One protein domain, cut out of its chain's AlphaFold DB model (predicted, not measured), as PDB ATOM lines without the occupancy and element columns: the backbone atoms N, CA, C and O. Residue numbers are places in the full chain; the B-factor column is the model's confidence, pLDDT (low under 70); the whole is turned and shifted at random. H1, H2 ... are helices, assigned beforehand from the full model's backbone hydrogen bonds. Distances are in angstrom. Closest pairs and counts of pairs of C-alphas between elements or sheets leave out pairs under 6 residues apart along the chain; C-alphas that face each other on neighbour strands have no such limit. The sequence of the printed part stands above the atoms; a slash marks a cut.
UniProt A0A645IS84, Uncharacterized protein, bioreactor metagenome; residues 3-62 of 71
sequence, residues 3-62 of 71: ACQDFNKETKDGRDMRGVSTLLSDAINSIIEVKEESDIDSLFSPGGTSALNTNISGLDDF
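What this domain is: This is residues 3 to 62 of the 71 residues of an uncharacterized protein of bioreactor metagenome (UniProt A0A645IS84). What is the main picture? One long helix, H2, makes the axis of a rod, with the short helix H1 near its first residues, while past its last residue, Leu 43, the backbone turns and residues 50 to 62 fold back along the side of H2. Residues 44 to 49 stick out. What is it made of? The 60 printed residues hold two named helices, H1 then H2, and no named strand: all helix, extended, radius of gyration of the C-alphas 18.2 A, spans 56 by 19 by 13 A.

How they stand to each other: How does H2, residues 18 to 43, stand to H1, residues 3 to 11? They are only just apart, closest C-alphas 8.4 A. Are their backbones complete? In H1 and H2 every O i to N i+4 pair is within hydrogen-bond range.

Where its parts are: Where is H2? It runs 37.6 A from C-alpha 18 at (13.386, 18.571, -30.654) to C-alpha 43 at (25.096, 49.595, -12.886). Where is H1? It spans 12.2 A from C-alpha 3 at (25.338, 13.243, -44.274).

The domain as a whole: How large is it? The two C-alphas farthest apart, of Gln 5 and Pro 46, are 56.5 A apart. Are there cuts or low confidence? The printed part has no cut, the H1 to H2 link is short, and residues 39 to 59 have pLDDT under 70.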
ATOM      1  N   ALA A   3      25.632  12.312 -45.368       89.62
ATOM      2  CA  ALA A   3      25.338  13.243 -44.274       89.62
ATOM      3  C   ALA A   3      23.871  13.719 -44.231       89.62
ATOM      4  O   ALA A   3      23.269  13.784 -43.161       89.62
ATOM      5  N   CYS A   4      23.263  14.016 -45.388       90.50
ATOM      6  CA  CYS A   4      21.847  14.391 -45.450       90.50
ATOM      7  C   CYS A   4      20.932  13.217 -45.085       90.50
ATOM      8  O   CYS A   4      19.928  13.410 -44.412       90.50
ATOM      9  N   GLN A   5      21.265  12.000 -45.525       92.88
ATOM     10  CA  GLN A   5      20.470  10.812 -45.209       92.88
ATOM     11  C   GLN A   5      20.537  10.470 -43.723       92.88
ATOM     12  O   GLN A   5      19.519  10.102 -43.141       92.88
ATOM     13  N   ASP A   6      21.705  10.612 -43.108       93.12
ATOM     14  CA  ASP A   6      21.883  10.347 -41.683       93.12
ATOM     15  C   ASP A   6      21.151  11.383 -40.834       93.12
ATOM     16  O   ASP A   6      20.399  11.014 -39.931       93.12
ATOM     17  N   PHE A   7      21.257  12.665 -41.196       92.38
ATOM     18  CA  PHE A   7      20.501  13.726 -40.535       92.38
ATOM     19  C   PHE A   7      18.982  13.544 -40.685       92.38
ATOM     20  O   PHE A   7      18.225  13.713 -39.729       92.38
ATOM     21  N   ASN A   8      18.518  13.151 -41.871       92.75
ATOM     22  CA  ASN A   8      17.104  12.884 -42.110       92.75
ATOM     23  C   ASN A   8      16.598  11.679 -41.309       92.75
ATOM     24  O   ASN A   8      15.487  11.722 -40.786       92.75
ATOM     25  N   LYS A   9      17.393  10.614 -41.157       94.75
ATOM     26  CA  LYS A   9      17.030   9.486 -40.283       94.75
ATOM     27  C   LYS A   9      16.931   9.921 -38.822       94.75
ATOM     28  O   LYS A   9      15.969   9.550 -38.155       94.75
ATOM     29  N   GLU A  10      17.891  10.714 -38.349       92.69
ATOM     30  CA  GLU A  10      17.927  11.244 -36.979       92.69
ATOM     31  C   GLU A  10      16.692  12.111 -36.678       92.69
ATOM     32  O   GLU A  10      16.038  11.942 -35.651       92.69
ATOM     33  N   THR A  11      16.323  12.985 -37.617       94.06
ATOM     34  CA  THR A  11      15.242  13.973 -37.447       94.06
ATOM     35  C   THR A  11      13.886  13.526 -37.989       94.06
ATOM     36  O   THR A  11      12.930  14.301 -37.969       94.06
ATOM     37  N   LYS A  12      13.762  12.291 -38.494       95.50
ATOM     38  CA  LYS A  12      12.559  11.790 -39.189       95.50
ATOM     39  C   LYS A  12      12.123  12.723 -40.327       95.50
ATOM     40  O   LYS A  12      10.981  13.186 -40.353       95.50
ATOM     41  N   ASP A  13      13.056  13.025 -41.225       93.06
ATOM     42  CA  ASP A  13      12.921  14.009 -42.305       93.06
ATOM     43  C   ASP A  13      12.464  15.384 -41.777       93.06
ATOM     44  O   ASP A  13      11.525  15.991 -42.293       93.06
ATOM     45  N   GLY A  14      13.086  15.854 -40.690       90.12
ATOM     46  CA  GLY A  14      12.767  17.140 -40.063       90.12
ATOM     47  C   GLY A  14      11.458  17.183 -39.264       90.12
ATOM     48  O   GLY A  14      11.079  18.247 -38.783       90.12
ATOM     49  N   ARG A  15      10.750  16.058 -39.086       92.25
ATOM     50  CA  ARG A  15       9.536  16.004 -38.243       92.25
ATOM     51  C   ARG A  15       9.843  16.024 -36.749       92.25
ATOM     52  O   ARG A  15       8.989  16.404 -35.955       92.25
ATOM     53  N   ASP A  16      11.028  15.569 -36.363       93.88
ATOM     54  CA  ASP A  16      11.497  15.493 -34.984       93.88
ATOM     55  C   ASP A  16      12.766  16.336 -34.824       93.88
ATOM     56  O   ASP A  16      13.885  15.837 -34.868       93.88
ATOM     57  N   MET A  17      12.571  17.647 -34.667       91.25
ATOM     58  CA  MET A  17      13.653  18.630 -34.506       91.25
ATOM     59  C   MET A  17      13.924  18.982 -33.040       91.25
ATOM     60  O   MET A  17      14.676  19.911 -32.761       91.25
ATOM     61  N   ARG A  18      13.337  18.239 -32.088       92.12
ATOM     62  CA  ARG A  18      13.386  18.571 -30.654       92.12
ATOM     63  C   ARG A  18      14.811  18.748 -30.138       92.12
ATOM     64  O   ARG A  18      15.062  19.721 -29.445       92.12
ATOM     65  N   GLY A  19      15.738  17.869 -30.523       90.31
ATOM     66  CA  GLY A  19      17.141  17.977 -30.106       90.31
ATOM     67  C   GLY A  19      17.798  19.285 -30.557       90.31
ATOM     68  O   GLY A  19      18.441  19.960 -29.760       90.31
ATOM     69  N   VAL A  20      17.578  19.689 -31.811       89.69
ATOM     70  CA  VAL A  20      18.127  20.943 -32.352       89.69
ATOM     71  C   VAL A  20      17.433  22.161 -31.730       89.69
ATOM     72  O   VAL A  20      18.091  23.141 -31.397       89.69
ATOM     73  N   SER A  21      16.117  22.095 -31.511       89.19
ATOM     74  CA  SER A  21      15.357  23.151 -30.830       89.19
ATOM     75  C   SER A  21      15.764  23.333 -29.364       89.19
ATOM     76  O   SER A  21      15.771  24.462 -28.877       89.19
ATOM     77  N   THR A  22      16.132  22.258 -28.660       90.44
ATOM     78  CA  THR A  22      16.690  22.352 -27.304       90.44
ATOM     79  C   THR A  22      18.010  23.115 -27.320       90.44
ATOM     80  O   THR A  22      18.143  24.078 -26.580       90.44
ATOM     81  N   LEU A  23      18.924  22.785 -28.238       90.44
ATOM     82  CA  LEU A  23      20.193  23.511 -28.374       90.44
ATOM     83  C   LEU A  23      19.991  24.998 -28.708       90.44
ATOM     84  O   LEU A  23      20.711  25.845 -28.188       90.44
ATOM     85  N   LEU A  24      19.003  25.324 -29.549       88.25
ATOM     86  CA  LEU A  24      18.618  26.713 -29.814       88.25
ATOM     87  C   LEU A  24      18.153  27.422 -28.533       88.25
ATOM     88  O   LEU A  24      18.563  28.550 -28.277       88.25
ATOM     89  N   SER A  25      17.320  26.755 -27.733       86.38
ATOM     90  CA  SER A  25      16.808  27.299 -26.470       86.38
ATOM     91  C   SER A  25      17.940  27.542 -25.470       86.38
ATOM     92  O   SER A  25      18.012  28.613 -24.877       86.38
ATOM     93  N   ASP A  26      18.865  26.589 -25.344       89.38
ATOM     94  CA  ASP A  26      20.032  26.702 -24.467       89.38
ATOM     95  C   ASP A  26      20.954  27.853 -24.899       89.38
ATOM     96  O   ASP A  26      21.430  28.620 -24.063       89.38
ATOM     97  N   ALA A  27      21.165  28.028 -26.208       87.75
ATOM     98  CA  ALA A  27      21.957  29.134 -26.740       87.75
ATOM     99  C   ALA A  27      21.309  30.501 -26.460       87.75
ATOM    100  O   ALA A  27      22.003  31.437 -26.070       87.75
ATOM    101  N   ILE A  28      19.986  30.616 -26.624       84.50
ATOM    102  CA  ILE A  28      19.241  31.839 -26.296       84.50
ATOM    103  C   ILE A  28      19.349  32.144 -24.797       84.50
ATOM    104  O   ILE A  28      19.676  33.273 -24.436       84.50
ATOM    105  N   ASN A  29      19.158  31.142 -23.935       84.75
ATOM    106  CA  ASN A  29      19.300  31.306 -22.485       84.75
ATOM    107  C   ASN A  29      20.709  31.778 -22.102       84.75
ATOM    108  O   ASN A  29      20.844  32.710 -21.319       84.75
ATOM    109  N   SER A  30      21.754  31.220 -22.721       86.75
ATOM    110  CA  SER A  30      23.133  31.664 -22.489       86.75
ATOM    111  C   SER A  30      23.363  33.129 -22.886       86.75
ATOM    112  O   SER A  30      24.080  33.846 -22.190       86.75
ATOM    113  N   ILE A  31      22.750  33.602 -23.977       83.75
ATOM    114  CA  ILE A  31      22.828  35.014 -24.383       83.75
ATOM    115  C   ILE A  31      22.138  35.916 -23.352       83.75
ATOM    116  O   ILE A  31      22.665  36.982 -23.031       83.75
ATOM    117  N   ILE A  32      20.979  35.494 -22.836       79.94
ATOM    118  CA  ILE A  32      20.226  36.233 -21.815       79.94
ATOM    119  C   ILE A  32      21.038  36.335 -20.523       79.94
ATOM    120  O   ILE A  32      21.223  37.439 -20.023       79.94
ATOM    121  N   GLU A  33      21.595  35.225 -20.034       80.62
ATOM    122  CA  GLU A  33      22.411  35.200 -18.811       80.62
ATOM    123  C   GLU A  33      23.606  36.164 -18.897       80.62
ATOM    124  O   GLU A  33      23.821  36.978 -18.001       80.62
ATOM    125  N   VAL A  34      24.349  36.141 -20.012       81.38
ATOM    126  CA  VAL A  34      25.487  37.055 -20.228       81.38
ATOM    127  C   VAL A  34      25.028  38.515 -20.304       81.38
ATOM    128  O   VAL A  34      25.738  39.424 -19.862       81.38
ATOM    129  N   LYS A  35      23.843  38.770 -20.872       75.50
ATOM    130  CA  LYS A  35      23.281  40.119 -20.970       75.50
ATOM    131  C   LYS A  35      22.888  40.662 -19.595       75.50
ATOM    132  O   LYS A  35      23.225  41.807 -19.299       75.50
ATOM    133  N   GLU A  36      22.248  39.847 -18.758       73.38
ATOM    134  CA  GLU A  36      21.901  40.204 -17.379       73.38
ATOM    135  C   GLU A  36      23.150  40.494 -16.534       73.38
ATOM    136  O   GLU A  36      23.197  41.511 -15.840       73.38
ATOM    137  N   GLU A  37      24.192  39.662 -16.637       71.31
ATOM    138  CA  GLU A  37      25.466  39.875 -15.936       71.31
ATOM    139  C   GLU A  37      26.130  41.197 -16.364       71.31
ATOM    140  O   GLU A  37      26.502  42.020 -15.522       71.31
ATOM    141  N   SER A  38      26.190  41.466 -17.674       70.19
ATOM    142  CA  SER A  38      26.746  42.716 -18.207       70.19
ATOM    143  C   SER A  38      25.951  43.959 -17.789       70.19
ATOM    144  O   SER A  38      26.541  45.034 -17.632       70.19
ATOM    145  N   ASP A  39      24.629  43.853 -17.656       65.44
ATOM    146  CA  ASP A  39      23.777  44.969 -17.248       65.44
ATOM    147  C   ASP A  39      23.988  45.297 -15.755       65.44
ATOM    148  O   ASP A  39      24.045  46.474 -15.388       65.44
ATOM    149  N   ILE A  40      24.212  44.283 -14.909       67.81
ATOM    150  CA  ILE A  40      24.579  44.452 -13.492       67.81
ATOM    151  C   ILE A  40      25.940  45.148 -13.351       67.81
ATOM    152  O   ILE A  40      26.053  46.124 -12.604       67.81
ATOM    153  N   ASP A  41      26.961  44.714 -14.088       63.97
ATOM    154  CA  ASP A  41      28.293  45.335 -14.039       63.97
ATOM    155  C   ASP A  41      28.270  46.804 -14.489       63.97
ATOM    156  O   ASP A  41      28.952  47.664 -13.917       63.97
ATOM    157  N   SER A  42      27.429  47.132 -15.476       61.19
ATOM    158  CA  SER A  42      27.236  48.510 -15.931       61.19
ATOM    159  C   SER A  42      26.626  49.405 -14.840       61.19
ATOM    160  O   SER A  42      27.031  50.565 -14.710       61.19
ATOM    161  N   LEU A  43      25.724  48.870 -14.002       64.00
ATOM    162  CA  LEU A  43      25.096  49.595 -12.886       64.00
ATOM    163  C   LEU A  43      26.082  49.984 -11.774       64.00
ATOM    164  O   LEU A  43      25.887  51.016 -11.130       64.00
ATOM    165  N   PHE A  44      27.137  49.195 -11.550       65.00
ATOM    166  CA  PHE A  44      28.135  49.454 -10.502       65.00
ATOM    167  C   PHE A  44      29.352  50.261 -10.981       65.00
ATOM    168  O   PHE A  44      30.233  50.592 -10.180       65.00
ATOM    169  N   SER A  45      29.404  50.627 -12.263       60.66
ATOM    170  CA  SER A  45      30.482  51.445 -12.822       60.66
ATOM    171  C   SER A  45      30.306  52.954 -12.514       60.66
ATOM    172  O   SER A  45      29.183  53.474 -12.523       60.66
ATOM    173  N   PRO A  46      31.390  53.707 -12.218       49.53
ATOM    174  CA  PRO A  46      31.291  55.129 -11.895       49.53
ATOM    175  C   PRO A  46      30.917  55.926 -13.153       49.53
ATOM    176  O   PRO A  46      31.725  56.071 -14.067       49.53
ATOM    177  N   GLY A  47      29.683  56.436 -13.191       59.69
ATOM    178  CA  GLY A  47      29.081  57.077 -14.369       59.69
ATOM    179  C   GLY A  47      27.733  56.484 -14.792       59.69
ATOM    180  O   GLY A  47      27.235  56.843 -15.855       59.69
ATOM    181  N   GLY A  48      27.154  55.597 -13.968       57.41
ATOM    182  CA  GLY A  48      25.873  54.921 -14.166       57.41
ATOM    183  C   GLY A  48      24.799  55.777 -14.829       57.41
ATOM    184  O   GLY A  48      24.174  56.614 -14.193       57.41
ATOM    185  N   THR A  49      24.609  55.584 -16.128       62.84
ATOM    186  CA  THR A  49      23.365  55.821 -16.873       62.84
ATOM    187  C   THR A  49      23.601  55.472 -18.343       62.84
ATOM    188  O   THR A  49      23.898  56.311 -19.186       62.84
ATOM    189  N   SER A  50      23.427  54.193 -18.665       52.84
ATOM    190  CA  SER A  50      22.884  53.754 -19.960       52.84
ATOM    191  C   SER A  50      22.194  52.398 -19.800       52.84
ATOM    192  O   SER A  50      22.375  51.488 -20.595       52.84
ATOM    193  N   ALA A  51      21.366  52.266 -18.759       49.19
ATOM    194  CA  ALA A  51      20.401  51.174 -18.648       49.19
ATOM    195  C   ALA A  51      19.203  51.477 -19.568       49.19
ATOM    196  O   ALA A  51      18.107  51.806 -19.118       49.19
ATOM    197  N   LEU A  52      19.435  51.484 -20.881       46.09
ATOM    198  CA  LEU A  52      18.387  51.659 -21.885       46.09
ATOM    199  C   LEU A  52      17.864  50.282 -22.304       46.09
ATOM    200  O   LEU A  52      18.301  49.693 -23.286       46.09
ATOM    201  N   ASN A  53      16.922  49.796 -21.492       53.16
ATOM    202  CA  ASN A  53      15.704  49.076 -21.870       53.16
ATOM    203  C   ASN A  53      15.765  48.266 -23.171       53.16
ATOM    204  O   ASN A  53      15.138  48.628 -24.165       53.16
ATOM    205  N   THR A  54      16.438  47.123 -23.149       52.19
ATOM    206  CA  THR A  54      16.030  46.008 -24.011       52.19
ATOM    207  C   THR A  54      15.851  44.808 -23.099       52.19
ATOM    208  O   THR A  54      16.785  44.049 -22.872       52.19
ATOM    209  N   ASN A  55      14.671  44.723 -22.481       56.53
ATOM    210  CA  ASN A  55      14.288  43.561 -21.691       56.53
ATOM    211  C   ASN A  55      14.085  42.418 -22.685       56.53
ATOM    212  O   ASN A  55      13.097  42.423 -23.417       56.53
ATOM    213  N   ILE A  56      15.055  41.509 -22.767       61.53
ATOM    214  CA  ILE A  56      14.894  40.267 -23.517       61.53
ATOM    215  C   ILE A  56      14.066  39.354 -22.610       61.53
ATOM    216  O   ILE A  56      14.552  38.848 -21.606       61.53
ATOM    217  N   SER A  57      12.786  39.222 -22.929       64.44
ATOM    218  CA  SER A  57      11.769  38.482 -22.176       64.44
ATOM    219  C   SER A  57      11.931  36.965 -22.306       64.44
ATOM    220  O   SER A  57      11.269  36.215 -21.591       64.44
ATOM    221  N   GLY A  58      12.801  36.502 -23.209       63.41
ATOM    222  CA  GLY A  58      13.116  35.092 -23.400       63.41
ATOM    223  C   GLY A  58      12.944  34.639 -24.843       63.41
ATOM    224  O   GLY A  58      13.094  35.417 -25.780       63.41
ATOM    225  N   LEU A  59      12.602  33.361 -25.011       64.75
ATOM    226  CA  LEU A  59      12.331  32.726 -26.308       64.75
ATOM    227  C   LEU A  59      11.244  33.435 -27.135       64.75
ATOM    228  O   LEU A  59      11.292  33.356 -28.358       64.75
ATOM    229  N   ASP A  60      10.303  34.131 -26.491       70.56
ATOM    230  CA  ASP A  60       9.200  34.834 -27.163       70.56
ATOM    231  C   ASP A  60       9.663  36.037 -28.008       70.56
ATOM    232  O   ASP A  60       8.935  36.478 -28.897       70.56
ATOM    233  N   ASP A  61      10.882  36.535 -27.782       76.56
ATOM    234  CA  ASP A  61      11.470  37.625 -28.570       76.56
ATOM    235  C   ASP A  61      12.190  37.133 -29.838       76.56
ATOM    236  O   ASP A  61      12.699  37.938 -30.624       76.56
ATOM    237  N   PHE A  62      12.250  35.815 -30.056       79.31
ATOM    238  CA  PHE A  62      12.982  35.199 -31.158       79.31
ATOM    239  C   PHE A  62      12.050  34.409 -32.082       79.31
ATOM    240  O   PHE A  62      11.251  33.585 -31.649       79.31
TER     241      PHE A  62